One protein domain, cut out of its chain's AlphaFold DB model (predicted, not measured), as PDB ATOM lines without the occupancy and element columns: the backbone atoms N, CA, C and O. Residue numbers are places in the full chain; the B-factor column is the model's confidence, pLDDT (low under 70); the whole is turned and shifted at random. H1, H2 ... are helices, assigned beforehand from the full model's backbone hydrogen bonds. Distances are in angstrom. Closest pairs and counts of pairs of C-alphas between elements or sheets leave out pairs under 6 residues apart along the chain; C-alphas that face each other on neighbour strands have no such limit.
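This is residues 197 to 308 of the 321 residues of an uncharacterized protein of Myxococcales bacterium (UniProt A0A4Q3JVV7). Three helices, H1, H2 and H3, form an up-and-down bundle with their centres in a triangle, and beyond it H5 and H7 stand side by side as a second group, about perpendicular to H3. The short H4 packs between the two groups, touching H2, H3 and H7, while the short H6 sits by the far end of H5. The printed part has 112 residues, with seven named helices in the order H1 to H7 and no named strand; the class is all helix. It is compact, with a radius of gyration of the C-alphas of 13.5 A, and rounded, spanning 36 by 35 by 30 A.

Begin with the longest helix, H1, residues 198 to 215. It touches H2, residues 220 to 232, at a shallow tilt of 30 degrees, opposite ways; their closest C-alphas, of Leu 205 and Leu 225, are 5.9 A apart. H3, residues 237 to 247, touches H1 at a shallow tilt of 13 degrees, the same way, closest at the C-alphas of Arg 213 and Ala 247, 5.4 A. H2 and H3 touch at 19 degrees, a shallow tilt, opposite ways, closest at the C-alphas of Cys 226 and Leu 241, 6.1 A. The three make an up-and-down bundle, each helix running against the one before; H1 and H2 are a helical hairpin, and so are H2 and H3. Look next at H4, residues 257 to 261: it touches H3, with the closest C-alphas, of Val 238 and Leu 260, 5.3 A apart, and H2, by residues 226 to 230 of H2 alone, closest at the C-alphas of His 230 and Leu 259, 5.9 A. H4 also touches H7, residues 290 to 299, closest at the C-alphas of Gly 257 and Ala 297, 5.2 A. H7 touches H5, residues 266 to 279, at a shallow tilt of 6 degrees, opposite ways, closest at the C-alphas of Arg 266 and Phe 298, 6.9 A. H3 is close to H5 but not clearly touching, about perpendicular at 79 degrees, with the closest C-alphas, of Val 238 and Val 273, 7.9 A apart. H6, residues 283 to 286, touches H5 only at the corner, by residues 276 to 278 of H5 alone; the closest C-alphas, of Leu 277 and Gly 283, are 4.8 A apart. In H1, H2, H3 and H7 every O i to N i+4 pair is within hydrogen-bond range; in H5 it is 8 of 10, in H4 0 of 1 with 2 of 2 O i to N i+3 pairs within range, and H6 is too short for an O i to N i+4 pair.

Find C-alpha 198 at (148.448, 112.242, 229.475); from there H1 runs 25.5 A to C-alpha 215 at (167.561, 127.881, 235.706). H2 is 18.6 A long, H3 15.3 A and H5 19.7 A. H7 runs 14.2 A to C-alpha 299 at (145.607, 136.139, 214.327).

The C-alphas farthest apart, of Asp 214 and Ala 307, are 40.4 A apart. The printed part has no cut and no long link. Confidence is low, with pLDDT under 70, at residues 216 to 220, 248 to 255 and 300 to 308; the mean pLDDT of the printed part is 77.9.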
ATOM      1  N   LEU A 197     148.821 107.972 229.103       76.06
ATOM      2  CA  LEU A 197     150.052 108.761 229.012       76.06
ATOM      3  C   LEU A 197     149.869 110.228 229.441       76.06
ATOM      4  O   LEU A 197     150.775 110.820 230.033       76.06
ATOM      5  N   ALA A 198     148.697 110.823 229.197       78.38
ATOM      6  CA  ALA A 198     148.448 112.242 229.475       78.38
ATOM      7  C   ALA A 198     148.717 112.675 230.941       78.38
ATOM      8  O   ALA A 198     149.341 113.720 231.145       78.38
ATOM      9  N   PRO A 199     148.333 111.908 231.987       83.75
ATOM     10  CA  PRO A 199     148.673 112.250 233.371       83.75
ATOM     11  C   PRO A 199     150.184 112.276 233.639       83.75
ATOM     12  O   PRO A 199     150.667 113.151 234.360       83.75
ATOM     13  N   VAL A 200     150.933 111.346 233.036       86.38
ATOM     14  CA  VAL A 200     152.394 111.255 233.176       86.38
ATOM     15  C   VAL A 200     153.059 112.462 232.521       86.38
ATOM     16  O   VAL A 200     153.877 113.123 233.158       86.38
ATOM     17  N   LEU A 201     152.650 112.810 231.299       85.81
ATOM     18  CA  LEU A 201     153.167 113.976 230.578       85.81
ATOM     19  C   LEU A 201     152.912 115.282 231.335       85.81
ATOM     20  O   LEU A 201     153.826 116.089 231.473       85.81
ATOM     21  N   ARG A 202     151.706 115.474 231.887       91.62
ATOM     22  CA  ARG A 202     151.381 116.648 232.717       91.62
ATOM     23  C   ARG A 202     152.267 116.740 233.953       91.62
ATOM     24  O   ARG A 202     152.687 117.831 234.324       91.62
ATOM     25  N   ARG A 203     152.535 115.607 234.612       89.50
ATOM     26  CA  ARG A 203     153.414 115.562 235.786       89.50
ATOM     27  C   ARG A 203     154.849 115.929 235.412       89.50
ATOM     28  O   ARG A 203     155.440 116.753 236.098       89.50
ATOM     29  N   LEU A 204     155.378 115.346 234.337       89.56
ATOM     30  CA  LEU A 204     156.727 115.639 233.848       89.56
ATOM     31  C   LEU A 204     156.866 117.100 233.424       89.56
ATOM     32  O   LEU A 204     157.828 117.746 233.817       89.56
ATOM     33  N   LEU A 205     155.881 117.641 232.699       88.56
ATOM     34  CA  LEU A 205     155.911 119.036 232.276       88.56
ATOM     35  C   LEU A 205     155.919 119.991 233.477       88.56
ATOM     36  O   LEU A 205     156.669 120.952 233.458       88.56
ATOM     37  N   ARG A 206     155.157 119.723 234.545       91.31
ATOM     38  CA  ARG A 206     155.210 120.557 235.763       91.31
ATOM     39  C   ARG A 206     156.587 120.555 236.424       91.31
ATOM     40  O   ARG A 206     157.077 121.619 236.765       91.31
ATOM     41  N   LEU A 207     157.202 119.379 236.565       88.25
ATOM     42  CA  LEU A 207     158.550 119.264 237.134       88.25
ATOM     43  C   LEU A 207     159.567 120.051 236.306       88.25
ATOM     44  O   LEU A 207     160.370 120.791 236.859       88.25
ATOM     45  N   GLU A 208     159.480 119.927 234.983       86.62
ATOM     46  CA  GLU A 208     160.349 120.649 234.063       86.62
ATOM     47  C   GLU A 208     160.092 122.166 234.110       86.62
ATOM     48  O   GLU A 208     161.037 122.940 234.113       86.62
ATOM     49  N   ILE A 209     158.835 122.615 234.191       86.00
ATOM     50  CA  ILE A 209     158.490 124.035 234.372       86.00
ATOM     51  C   ILE A 209     159.158 124.595 235.630       86.00
ATOM     52  O   ILE A 209     159.741 125.677 235.578       86.00
ATOM     53  N   ASP A 210     159.066 123.872 236.745       86.69
ATOM     54  CA  ASP A 210     159.626 124.307 238.023       86.69
ATOM     55  C   ASP A 210     161.161 124.353 237.968       86.69
ATOM     56  O   ASP A 210     161.747 125.376 238.308       86.69
ATOM     57  N   GLU A 211     161.810 123.320 237.423       83.50
ATOM     58  CA  GLU A 211     163.267 123.307 237.224       83.50
ATOM     59  C   GLU A 211     163.739 124.463 236.325       83.50
ATOM     60  O   GLU A 211     164.760 125.106 236.574       83.50
ATOM     61  N   ARG A 212     162.989 124.765 235.262       80.44
ATOM     62  CA  ARG A 212     163.350 125.809 234.296       80.44
ATOM     63  C   ARG A 212     163.157 127.226 234.828       80.44
ATOM     64  O   ARG A 212     163.907 128.106 234.402       80.44
ATOM     65  N   ARG A 213     162.226 127.440 235.765       78.38
ATOM     66  CA  ARG A 213     162.084 128.714 236.495       78.38
ATOM     67  C   ARG A 213     163.342 129.040 237.292       78.38
ATOM     68  O   ARG A 213     163.771 130.188 237.280       78.38
ATOM     69  N   ASP A 214     163.949 128.035 237.918       76.69
ATOM     70  CA  ASP A 214     165.173 128.212 238.707       76.69
ATOM     71  C   ASP A 214     166.406 128.440 237.819       76.69
ATOM     72  O   ASP A 214     167.315 129.189 238.176       76.69
ATOM     73  N   LEU A 215     166.434 127.810 236.642       73.12
ATOM     74  CA  LEU A 215     167.561 127.881 235.706       73.12
ATOM     75  C   LEU A 215     167.485 129.047 234.705       73.12
ATOM     76  O   LEU A 215     168.466 129.290 234.003       73.12
ATOM     77  N   GLY A 216     166.347 129.745 234.599       60.41
ATOM     78  CA  GLY A 216     166.157 130.870 233.675       60.41
ATOM     79  C   GLY A 216     166.251 130.460 232.201       60.41
ATOM     80  O   GLY A 216     167.008 131.061 231.442       60.41
ATOM     81  N   GLY A 217     165.527 129.404 231.797       60.94
ATOM     82  CA  GLY A 217     165.736 128.710 230.514       60.94
ATOM     83  C   GLY A 217     164.496 128.060 229.888       60.94
ATOM     84  O   GLY A 217     163.529 127.761 230.578       60.94
ATOM     85  N   CYS A 218     164.546 127.730 228.594       63.41
ATOM     86  CA  CYS A 218     163.782 126.604 228.026       63.41
ATOM     87  C   CYS A 218     164.779 125.515 227.612       63.41
ATOM     88  O   CYS A 218     165.853 125.822 227.094       63.41
ATOM     89  N   GLY A 219     164.446 124.250 227.874       66.19
ATOM     90  CA  GLY A 219     165.265 123.092 227.513       66.19
ATOM     91  C   GLY A 219     164.586 122.206 226.464       66.19
ATOM     92  O   GLY A 219     163.360 122.241 226.341       66.19
ATOM     93  N   PRO A 220     165.347 121.357 225.748       66.38
ATOM     94  CA  PRO A 220     164.791 120.441 224.745       66.38
ATOM     95  C   PRO A 220     163.738 119.488 225.335       66.38
ATOM     96  O   PRO A 220     162.792 119.106 224.649       66.38
ATOM     97  N   THR A 221     163.856 119.142 226.620       77.00
ATOM     98  CA  THR A 221     162.860 118.344 227.351       77.00
ATOM     99  C   THR A 221     161.539 119.097 227.519       77.00
ATOM    100  O   THR A 221     160.482 118.531 227.237       77.00
ATOM    101  N   LEU A 222     161.581 120.378 227.913       79.88
ATOM    102  CA  LEU A 222     160.394 121.231 228.052       79.88
ATOM    103  C   LEU A 222     159.651 121.364 226.719       79.88
ATOM    104  O   LEU A 222     158.437 121.166 226.664       79.88
ATOM    105  N   GLU A 223     160.388 121.632 225.643       76.38
ATOM    106  CA  GLU A 223     159.834 121.753 224.294       76.38
ATOM    107  C   GLU A 223     159.198 120.436 223.824       76.38
ATOM    108  O   GLU A 223     158.056 120.424 223.356       76.38
ATOM    109  N   ALA A 224     159.883 119.306 224.023       75.06
ATOM    110  CA  ALA A 224     159.372 117.989 223.653       75.06
ATOM    111  C   ALA A 224     158.096 117.610 224.426       75.06
ATOM    112  O   ALA A 224     157.159 117.056 223.842       75.06
ATOM    113  N   LEU A 225     158.030 117.926 225.723       81.69
ATOM    114  CA  LEU A 225     156.847 117.693 226.557       81.69
ATOM    115  C   LEU A 225     155.674 118.589 226.136       81.69
ATOM    116  O   LEU A 225     154.545 118.101 226.037       81.69
ATOM    117  N   CYS A 226     155.940 119.864 225.830       84.19
ATOM    118  CA  CYS A 226     154.937 120.798 225.322       84.19
ATOM    119  C   CYS A 226     154.364 120.329 223.982       84.19
ATOM    120  O   CYS A 226     153.145 120.235 223.821       84.19
ATOM    121  N   LEU A 227     155.241 119.959 223.043       82.50
ATOM    122  CA  LEU A 227     154.832 119.394 221.767       82.50
ATOM    123  C   LEU A 227     154.004 118.128 221.994       82.50
ATOM    124  O   LEU A 227     152.918 118.009 221.441       82.50
ATOM    125  N   ARG A 228     154.444 117.197 222.848       81.38
ATOM    126  CA  ARG A 228     153.699 115.951 223.062       81.38
ATOM    127  C   ARG A 228     152.300 116.188 223.641       81.38
ATOM    128  O   ARG A 228     151.358 115.563 223.158       81.38
ATOM    129  N   LEU A 229     152.143 117.082 224.619       83.56
ATOM    130  CA  LEU A 229     150.828 117.428 225.177       83.56
ATOM    131  C   LEU A 229     149.923 118.118 224.152       83.56
ATOM    132  O   LEU A 229     148.735 117.794 224.071       83.56
ATOM    133  N   HIS A 230     150.484 118.990 223.310       84.62
ATOM    134  CA  HIS A 230     149.768 119.560 222.170       84.62
ATOM    135  C   HIS A 230     149.182 118.463 221.257       84.62
ATOM    136  O   HIS A 230     148.028 118.560 220.835       84.62
ATOM    137  N   LEU A 231     149.931 117.379 221.019       77.12
ATOM    138  CA  LEU A 231     149.484 116.254 220.186       77.12
ATOM    139  C   LEU A 231     148.406 115.377 220.822       77.12
ATOM    140  O   LEU A 231     147.563 114.856 220.088       77.12
ATOM    141  N   GLU A 232     148.389 115.225 222.149       81.06
ATOM    142  CA  GLU A 232     147.253 114.590 222.842       81.06
ATOM    143  C   GLU A 232     145.985 115.440 222.676       81.06
ATOM    144  O   GLU A 232     144.875 114.938 222.448       81.06
ATOM    145  N   GLY A 233     146.163 116.765 222.719       75.31
ATOM    146  CA  GLY A 233     145.154 117.700 222.265       75.31
ATOM    147  C   GLY A 233     143.946 117.808 223.193       75.31
ATOM    148  O   GLY A 233     142.822 117.983 222.699       75.31
ATOM    149  N   HIS A 234     144.164 117.665 224.505       85.75
ATOM    150  CA  HIS A 234     143.171 117.973 225.532       85.75
ATOM    151  C   HIS A 234     143.145 119.481 225.785       85.75
ATOM    152  O   HIS A 234     144.171 120.084 226.073       85.75
ATOM    153  N   LEU A 235     141.964 120.094 225.715       88.06
ATOM    154  CA  LEU A 235     141.821 121.546 225.854       88.06
ATOM    155  C   LEU A 235     142.273 122.086 227.222       88.06
ATOM    156  O   LEU A 235     142.729 123.221 227.301       88.06
ATOM    157  N   ASP A 236     142.207 121.282 228.287       88.81
ATOM    158  CA  ASP A 236     142.730 121.677 229.603       88.81
ATOM    159  C   ASP A 236     144.259 121.861 229.614       88.81
ATOM    160  O   ASP A 236     144.783 122.593 230.451       88.81
ATOM    161  N   ASP A 237     144.989 121.251 228.674       91.94
ATOM    162  CA  ASP A 237     146.451 121.353 228.626       91.94
ATOM    163  C   ASP A 237     146.930 122.727 228.130       91.94
ATOM    164  O   ASP A 237     148.081 123.085 228.370       91.94
ATOM    165  N   VAL A 238     146.042 123.549 227.552       91.94
ATOM    166  CA  VAL A 238     146.330 124.944 227.168       91.94
ATOM    167  C   VAL A 238     146.895 125.745 228.341       91.94
ATOM    168  O   VAL A 238     147.833 126.519 228.168       91.94
ATOM    169  N   PHE A 239     146.364 125.536 229.546       92.44
ATOM    170  CA  PHE A 239     146.804 126.239 230.752       92.44
ATOM    171  C   PHE A 239     148.223 125.843 231.161       92.44
ATOM    172  O   PHE A 239     149.022 126.695 231.540       92.44
ATOM    173  N   LEU A 240     148.558 124.559 231.035       90.69
ATOM    174  CA  LEU A 240     149.880 124.055 231.386       90.69
ATOM    175  C   LEU A 240     150.933 124.450 230.340       90.69
ATOM    176  O   LEU A 240     152.050 124.814 230.696       90.69
ATOM    177  N   LEU A 241     150.569 124.441 229.055       89.25
ATOM    178  CA  LEU A 241     151.418 124.956 227.974       89.25
ATOM    179  C   LEU A 241     151.649 126.464 228.103       89.25
ATOM    180  O   LEU A 241     152.744 126.954 227.831       89.25
ATOM    181  N   TYR A 242     150.631 127.201 228.545       89.06
ATOM    182  CA  TYR A 242     150.759 128.615 228.861       89.06
ATOM    183  C   TYR A 242     151.750 128.827 230.009       89.06
ATOM    184  O   TYR A 242     152.688 129.602 229.868       89.06
ATOM    185  N   GLU A 243     151.620 128.091 231.112       88.25
ATOM    186  CA  GLU A 243     152.581 128.160 232.219       88.25
ATOM    187  C   GLU A 243     154.015 127.851 231.761       88.25
ATOM    188  O   GLU A 243     154.936 128.580 232.132       88.25
ATOM    189  N   ALA A 244     154.200 126.847 230.897       85.19
ATOM    190  CA  ALA A 244     155.499 126.526 230.304       85.19
ATOM    191  C   ALA A 244     156.068 127.666 229.457       85.19
ATOM    192  O   ALA A 244     157.244 128.000 229.581       85.19
ATOM    193  N   LYS A 245     155.233 128.308 228.634       80.19
ATOM    194  CA  LYS A 245     155.644 129.454 227.816       80.19
ATOM    195  C   LYS A 245     156.158 130.617 228.665       80.19
ATOM    196  O   LYS A 245     157.117 131.274 228.272       80.19
ATOM    197  N   PHE A 246     155.526 130.876 229.809       76.62
ATOM    198  CA  PHE A 246     155.872 132.007 230.675       76.62
ATOM    199  C   PHE A 246     156.975 131.698 231.689       76.62
ATOM    200  O   PHE A 246     157.662 132.617 232.121       76.62
ATOM    201  N   ALA A 247     157.206 130.428 232.021       71.81
ATOM    202  CA  ALA A 247     158.346 130.007 232.834       71.81
ATOM    203  C   ALA A 247     159.709 130.274 232.167       71.81
ATOM    204  O   ALA A 247     160.722 130.328 232.856       71.81
ATOM    205  N   SER A 248     159.733 130.470 230.845       58.38
ATOM    206  CA  SER A 248     160.955 130.621 230.046       58.38
ATOM    207  C   SER A 248     161.137 132.016 229.424       58.38
ATOM    208  O   SER A 248     162.008 132.192 228.573       58.38
ATOM    209  N   PHE A 249     160.331 133.012 229.819       53.78
ATOM    210  CA  PHE A 249     160.274 134.318 229.144       53.78
ATOM    211  C   PHE A 249     161.602 135.105 229.198       53.78
ATOM    212  O   PHE A 249     161.985 135.713 228.201       53.78
ATOM    213  N   ASP A 250     162.354 135.013 230.299       46.84
ATOM    214  CA  ASP A 250     163.629 135.735 230.472       46.84
ATOM    215  C   ASP A 250     164.827 135.076 229.757       46.84
ATOM    216  O   ASP A 250     165.907 135.658 229.670       46.84
ATOM    217  N   ALA A 251     164.644 133.879 229.188       46.50
ATOM    218  CA  ALA A 251     165.722 133.072 228.615       46.50
ATOM    219  C   ALA A 251     165.967 133.271 227.110       46.50
ATOM    220  O   ALA A 251     166.852 132.635 226.536       46.50
ATOM    221  N   GLY A 252     165.129 134.057 226.425       40.16
ATOM    222  CA  GLY A 252     165.196 134.220 224.966       40.16
ATOM    223  C   GLY A 252     164.830 132.968 224.148       40.16
ATOM    224  O   GLY A 252     164.970 132.980 222.926       40.16
ATOM    225  N   CYS A 253     164.340 131.900 224.787       45.53
ATOM    226  CA  CYS A 253     163.837 130.694 224.133       45.53
ATOM    227  C   CYS A 253     162.324 130.590 224.373       45.53
ATOM    228  O   CYS A 253     161.873 130.458 225.509       45.53
ATOM    229  N   MET A 254     161.533 130.717 223.304       61.78
ATOM    230  CA  MET A 254     160.078 130.845 223.383       61.78
ATOM    231  C   MET A 254     159.390 129.563 222.926       61.78
ATOM    232  O   MET A 254     159.528 129.163 221.775       61.78
ATOM    233  N   ILE A 255     158.562 128.983 223.799       68.12
ATOM    234  CA  ILE A 255     157.564 127.995 223.380       68.12
ATOM    235  C   ILE A 255     156.632 128.660 222.356       68.12
ATOM    236  O   ILE A 255     156.045 129.716 222.632       68.12
ATOM    237  N   GLU A 256     156.518 128.058 221.173       73.69
ATOM    238  CA  GLU A 256     155.703 128.556 220.060       73.69
ATOM    239  C   GLU A 256     154.242 128.771 220.492       73.69
ATOM    240  O   GLU A 256     153.621 127.902 221.109       73.69
ATOM    241  N   GLY A 257     153.686 129.948 220.174       72.69
ATOM    242  CA  GLY A 257     152.308 130.308 220.543       72.69
ATOM    243  C   GLY A 257     151.270 129.371 219.924       72.69
ATOM    244  O   GLY A 257     150.260 129.060 220.557       72.69
ATOM    245  N   ASP A 258     151.575 128.841 218.742       78.75
ATOM    246  CA  ASP A 258     150.734 127.915 217.985       78.75
ATOM    247  C   ASP A 258     150.418 126.629 218.771       78.75
ATOM    248  O   ASP A 258     149.346 126.044 218.591       78.75
ATOM    249  N   LEU A 259     151.279 126.214 219.715       83.19
ATOM    250  CA  LEU A 259     151.007 125.047 220.561       83.19
ATOM    251  C   LEU A 259     149.773 125.251 221.455       83.19
ATOM    252  O   LEU A 259     149.053 124.288 221.731       83.19
ATOM    253  N   LEU A 260     149.468 126.493 221.844       85.44
ATOM    254  CA  LEU A 260     148.309 126.832 222.681       85.44
ATOM    255  C   LEU A 260     146.974 126.656 221.948       85.44
ATOM    256  O   LEU A 260     145.931 126.521 222.583       85.44
ATOM    257  N   THR A 261     146.986 126.607 220.614       86.81
ATOM    258  CA  THR A 261     145.775 126.348 219.817       86.81
ATOM    259  C   THR A 261     145.312 124.894 219.926       86.81
ATOM    260  O   THR A 261     144.209 124.556 219.499       86.81
ATOM    261  N   MET A 262     146.156 123.997 220.454       85.06
ATOM    262  CA  MET A 262     145.934 122.545 220.484       85.06
ATOM    263  C   MET A 262     145.639 121.932 219.102       85.06
ATOM    264  O   MET A 262     145.101 120.824 219.021       85.06
ATOM    265  N   GLY A 263     145.917 122.651 218.008       75.50
ATOM    266  CA  GLY A 263     145.519 122.255 216.659       75.50
ATOM    267  C   GLY A 263     143.997 122.185 216.481       75.50
ATOM    268  O   GLY A 263     143.510 121.375 215.692       75.50
ATOM    269  N   LEU A 264     143.235 122.962 217.259       80.88
ATOM    270  CA  LEU A 264     141.775 123.033 217.210       80.88
ATOM    271  C   LEU A 264     141.308 124.414 216.721       80.88
ATOM    272  O   LEU A 264     142.008 125.408 216.922       80.88
ATOM    273  N   PRO A 265     140.114 124.512 216.105       81.62
ATOM    274  CA  PRO A 265     139.593 125.785 215.620       81.62
ATOM    275  C   PRO A 265     139.447 126.825 216.736       81.62
ATOM    276  O   PRO A 265     139.063 126.490 217.861       81.62
ATOM    277  N   ARG A 266     139.625 128.109 216.396       86.50
ATOM    278  CA  ARG A 266     139.389 129.243 217.313       86.50
ATOM    279  C   ARG A 266     138.015 129.171 217.983       86.50
ATOM    280  O   ARG A 266     137.904 129.414 219.181       86.50
ATOM    281  N   SER A 267     136.990 128.773 217.227       85.94
ATOM    282  CA  SER A 267     135.612 128.586 217.704       85.94
ATOM    283  C   SER A 267     135.458 127.495 218.768       85.94
ATOM    284  O   SER A 267     134.468 127.487 219.488       85.94
ATOM    285  N   THR A 268     136.427 126.586 218.890       88.81
ATOM    286  CA  THR A 268     136.470 125.546 219.926       88.81
ATOM    287  C   THR A 268     137.303 125.996 221.125       88.81
ATOM    288  O   THR A 268     136.865 125.884 222.266       88.81
ATOM    289  N   VAL A 269     138.506 126.520 220.872       89.44
ATOM    290  CA  VAL A 269     139.480 126.830 221.930       89.44
ATOM    291  C   VAL A 269     139.080 128.073 222.718       89.44
ATOM    292  O   VAL A 269     139.070 128.037 223.947       89.44
ATOM    293  N   MET A 270     138.710 129.162 222.036       92.31
ATOM    294  CA  MET A 270     138.464 130.449 222.695       92.31
ATOM    295  C   MET A 270     137.294 130.398 223.688       92.31
ATOM    296  O   MET A 270     137.489 130.822 224.830       92.31
ATOM    297  N   PRO A 271     136.109 129.850 223.340       93.88
ATOM    298  CA  PRO A 271     135.004 129.767 224.294       93.88
ATOM    299  C   PRO A 271     135.317 128.843 225.473       93.88
ATOM    300  O   PRO A 271     134.975 129.168 226.610       93.88
ATOM    301  N   PHE A 272     136.003 127.720 225.223       94.75
ATOM    302  CA  PHE A 272     136.406 126.789 226.277       94.75
ATOM    303  C   PHE A 272     137.332 127.462 227.291       94.75
ATOM    304  O   PHE A 272     137.059 127.434 228.490       94.75
ATOM    305  N   VAL A 273     138.406 128.102 226.818       93.44
ATOM    306  CA  VAL A 273     139.396 128.736 227.696       93.44
ATOM    307  C   VAL A 273     138.774 129.905 228.457       93.44
ATOM    308  O   VAL A 273     138.994 130.018 229.660       93.44
ATOM    309  N   ALA A 274     137.947 130.728 227.804       92.56
ATOM    310  CA  ALA A 274     137.243 131.827 228.463       92.56
ATOM    311  C   ALA A 274     136.302 131.328 229.573       92.56
ATOM    312  O   ALA A 274     136.351 131.830 230.697       92.56
ATOM    313  N   GLY A 275     135.493 130.301 229.289       92.50
ATOM    314  CA  GLY A 275     134.602 129.696 230.280       92.50
ATOM    315  C   GLY A 275     135.366 129.053 231.439       92.50
ATOM    316  O   GLY A 275     134.993 129.212 232.600       92.50
ATOM    317  N   ARG A 276     136.481 128.375 231.145       92.50
ATOM    318  CA  ARG A 276     137.314 127.734 232.165       92.50
ATOM    319  C   ARG A 276     138.035 128.752 233.050       92.50
ATOM    320  O   ARG A 276     138.053 128.564 234.261       92.50
ATOM    321  N   LEU A 277     138.550 129.843 232.478       90.44
ATOM    322  CA  LEU A 277     139.137 130.962 233.228       90.44
ATOM    323  C   LEU A 277     138.135 131.603 234.187       90.44
ATOM    324  O   LEU A 277     138.496 131.892 235.324       90.44
ATOM    325  N   ALA A 278     136.889 131.799 233.745       88.81
ATOM    326  CA  ALA A 278     135.828 132.363 234.578       88.81
ATOM    327  C   ALA A 278     135.412 131.427 235.730       88.81
ATOM    328  O   ALA A 278     135.009 131.895 236.789       88.81
ATOM    329  N   ALA A 279     135.520 130.111 235.529       89.06
ATOM    330  CA  ALA A 279     135.160 129.102 236.525       89.06
ATOM    331  C   ALA A 279     136.277 128.796 237.545       89.06
ATOM    332  O   ALA A 279     136.006 128.190 238.582       89.06
ATOM    333  N   LEU A 280     137.530 129.156 237.255       84.31
ATOM    334  CA  LEU A 280     138.667 128.917 238.145       84.31
ATOM    335  C   LEU A 280     138.740 130.001 239.233       84.31
ATOM    336  O   LEU A 280     138.803 131.186 238.896       84.31
ATOM    337  N   PRO A 281     138.841 129.628 240.526       77.81
ATOM    338  CA  PRO A 281     139.236 130.570 241.566       77.81
ATOM    339  C   PRO A 281     140.586 131.178 241.176       77.81
ATOM    340  O   PRO A 281     141.558 130.451 240.967       77.81
ATOM    341  N   ASP A 282     140.628 132.498 241.015       78.19
ATOM    342  CA  ASP A 282     141.819 133.263 240.629       78.19
ATOM    343  C   ASP A 282     142.351 132.994 239.211       78.19
ATOM    344  O   ASP A 282     143.497 133.336 238.915       78.19
ATOM    345  N   GLY A 283     141.533 132.448 238.303       75.44
ATOM    346  CA  GLY A 283     141.952 132.124 236.932       75.44
ATOM    347  C   GLY A 283     142.611 133.299 236.199       75.44
ATOM    348  O   GLY A 283     143.689 133.159 235.628       75.44
ATOM    349  N   GLN A 284     142.031 134.499 236.300       76.44
ATOM    350  CA  GLN A 284     142.609 135.717 235.713       76.44
ATOM    351  C   GLN A 284     143.905 136.188 236.385       76.44
ATOM    352  O   GLN A 284     144.732 136.802 235.719       76.44
ATOM    353  N   ARG A 285     144.097 135.904 237.680       80.88
ATOM    354  CA  ARG A 285     145.344 136.229 238.388       80.88
ATOM    355  C   ARG A 285     146.464 135.248 238.048       80.88
ATOM    356  O   ARG A 285     147.608 135.667 237.935       80.88
ATOM    357  N   ARG A 286     146.147 133.957 237.906       77.62
ATOM    358  CA  ARG A 286     147.132 132.891 237.640       77.62
ATOM    359  C   ARG A 286     147.546 132.805 236.173       77.62
ATOM    360  O   ARG A 286     148.687 132.452 235.893       77.62
ATOM    361  N   HIS A 287     146.656 133.165 235.251       85.56
ATOM    362  CA  HIS A 287     146.912 133.132 233.807       85.56
ATOM    363  C   HIS A 287     146.645 134.505 233.166       85.56
ATOM    364  O   HIS A 287     145.793 134.626 232.276       85.56
ATOM    365  N   PRO A 288     147.334 135.567 233.629       78.62
ATOM    366  CA  PRO A 288     147.095 136.919 233.138       78.62
ATOM    367  C   PRO A 288     147.450 136.977 231.655       78.62
ATOM    368  O   PRO A 288     148.506 136.512 231.284       78.62
ATOM    369  N   HIS A 289     146.613 137.549 230.791       85.50
ATOM    370  CA  HIS A 289     146.854 137.629 229.336       85.50
ATOM    371  C   HIS A 289     146.708 136.327 228.526       85.50
ATOM    372  O   HIS A 289     146.856 136.396 227.308       85.50
ATOM    373  N   LEU A 290     146.327 135.179 229.109       87.81
ATOM    374  CA  LEU A 290     146.140 133.927 228.345       87.81
ATOM    375  C   LEU A 290     145.230 134.102 227.116       87.81
ATOM    376  O   LEU A 290     145.581 133.669 226.021       87.81
ATOM    377  N   LEU A 291     144.097 134.797 227.260       88.81
ATOM    378  CA  LEU A 291     143.195 135.061 226.131       88.81
ATOM    379  C   LEU A 291     143.822 135.959 225.059       88.81
ATOM    380  O   LEU A 291     143.556 135.754 223.878       88.81
ATOM    381  N   ALA A 292     144.659 136.925 225.442       84.19
ATOM    382  CA  ALA A 292     145.352 137.797 224.495       84.19
ATOM    383  C   ALA A 292     146.448 137.030 223.740       84.19
ATOM    384  O   ALA A 292     146.545 137.138 222.523       84.19
ATOM    385  N   VAL A 293     147.212 136.185 224.441       81.56
ATOM    386  CA  VAL A 293     148.230 135.313 223.835       81.56
ATOM    387  C   VAL A 293     147.593 134.308 222.875       81.56
ATOM    388  O   VAL A 293     148.092 134.129 221.769       81.56
ATOM    389  N   LEU A 294     146.472 133.690 223.257       84.94
ATOM    390  CA  LEU A 294     145.705 132.810 222.371       84.94
ATOM    391  C   LEU A 294     145.152 133.559 221.159       84.94
ATOM    392  O   LEU A 294     145.203 133.050 220.044       84.94
ATOM    393  N   THR A 295     144.641 134.772 221.367       84.62
ATOM    394  CA  THR A 295     144.136 135.624 220.286       84.62
ATOM    395  C   THR A 295     145.238 135.916 219.272       84.62
ATOM    396  O   THR A 295     145.034 135.669 218.086       84.62
ATOM    397  N   ALA A 296     146.421 136.320 219.745       76.81
ATOM    398  CA  ALA A 296     147.595 136.545 218.910       76.81
ATOM    399  C   ALA A 296     148.064 135.266 218.199       76.81
ATOM    400  O   ALA A 296     148.389 135.324 217.022       76.81
ATOM    401  N   ALA A 297     148.034 134.107 218.866       78.50
ATOM    402  CA  ALA A 297     148.370 132.825 218.241       78.50
ATOM    403  C   ALA A 297     147.406 132.440 217.101       78.50
ATOM    404  O   ALA A 297     147.800 131.738 216.180       78.50
ATOM    405  N   PHE A 298     146.149 132.896 217.141       79.44
ATOM    406  CA  PHE A 298     145.187 132.685 216.054       79.44
ATOM    407  C   PHE A 298     145.239 133.762 214.958       79.44
ATOM    408  O   PHE A 298     144.893 133.464 213.824       79.44
ATOM    409  N   GLU A 299     145.593 135.009 215.280       76.88
ATOM    410  CA  GLU A 299     145.607 136.139 214.327       76.88
ATOM    411  C   GLU A 299     146.953 136.300 213.614       76.88
ATOM    412  O   GLU A 299     147.026 136.722 212.459       76.88
ATOM    413  N   HIS A 300     148.022 135.946 214.312       67.19
ATOM    414  CA  HIS A 300     149.395 135.979 213.839       67.19
ATOM    415  C   HIS A 300     150.053 134.636 214.151       67.19
ATOM    416  O   HIS A 300     151.033 134.602 214.906       67.19
ATOM    417  N   PRO A 301     149.507 133.524 213.620       58.59
ATOM    418  CA  PRO A 301     150.111 132.230 213.858       58.59
ATOM    419  C   PRO A 301     151.550 132.282 213.345       58.59
ATOM    420  O   PRO A 301     151.831 132.847 212.278       58.59
ATOM    421  N   THR A 302     152.488 131.717 214.104       54.34
ATOM    422  CA  THR A 302     153.892 131.688 213.675       54.34
ATOM    423  C   THR A 302     154.057 130.849 212.403       54.34
ATOM    424  O   THR A 302     155.081 130.944 211.705       54.34
ATOM    425  N   HIS A 303     153.011 130.104 212.021       50.47
ATOM    426  CA  HIS A 303     152.834 129.471 210.724       50.47
ATOM    427  C   HIS A 303     151.423 129.680 210.133       50.47
ATOM    428  O   HIS A 303     150.425 129.352 210.759       50.47
ATOM    429  N   ALA A 304     151.318 130.121 208.875       38.69
ATOM    430  CA  ALA A 304     150.031 130.160 208.170       38.69
ATOM    431  C   ALA A 304     149.415 128.752 208.053       38.69
ATOM    432  O   ALA A 304     150.092 127.805 207.632       38.69
ATOM    433  N   SER A 305     148.133 128.605 208.403       43.66
ATOM    434  CA  SER A 305     147.424 127.337 208.221       43.66
ATOM    435  C   SER A 305     147.298 127.005 206.725       43.66
ATOM    436  O   SER A 305     147.209 127.914 205.898       43.66
ATOM    437  N   PRO A 306     147.222 125.719 206.326       39.91
ATOM    438  CA  PRO A 306     147.015 125.350 204.922       39.91
ATOM    439  C   PRO A 306     145.772 126.000 204.289       39.91
ATOM    440  O   PRO A 306     145.743 126.239 203.084       39.91
ATOM    441  N   ALA A 307     144.750 126.308 205.096       44.12
ATOM    442  CA  ALA A 307     143.541 127.000 204.664       44.12
ATOM    443  C   ALA A 307     143.785 128.494 204.402       44.12
ATOM    444  O   ALA A 307     143.364 128.991 203.364       44.12
ATOM    445  N   GLU A 308     144.506 129.188 205.283       43.97
ATOM    446  CA  GLU A 308     144.883 130.600 205.099       43.97
ATOM    447  C   GLU A 308     145.883 130.775 203.959       43.97
ATOM    448  O   GLU A 308     145.800 131.731 203.199       43.97
TER     449      GLU A 308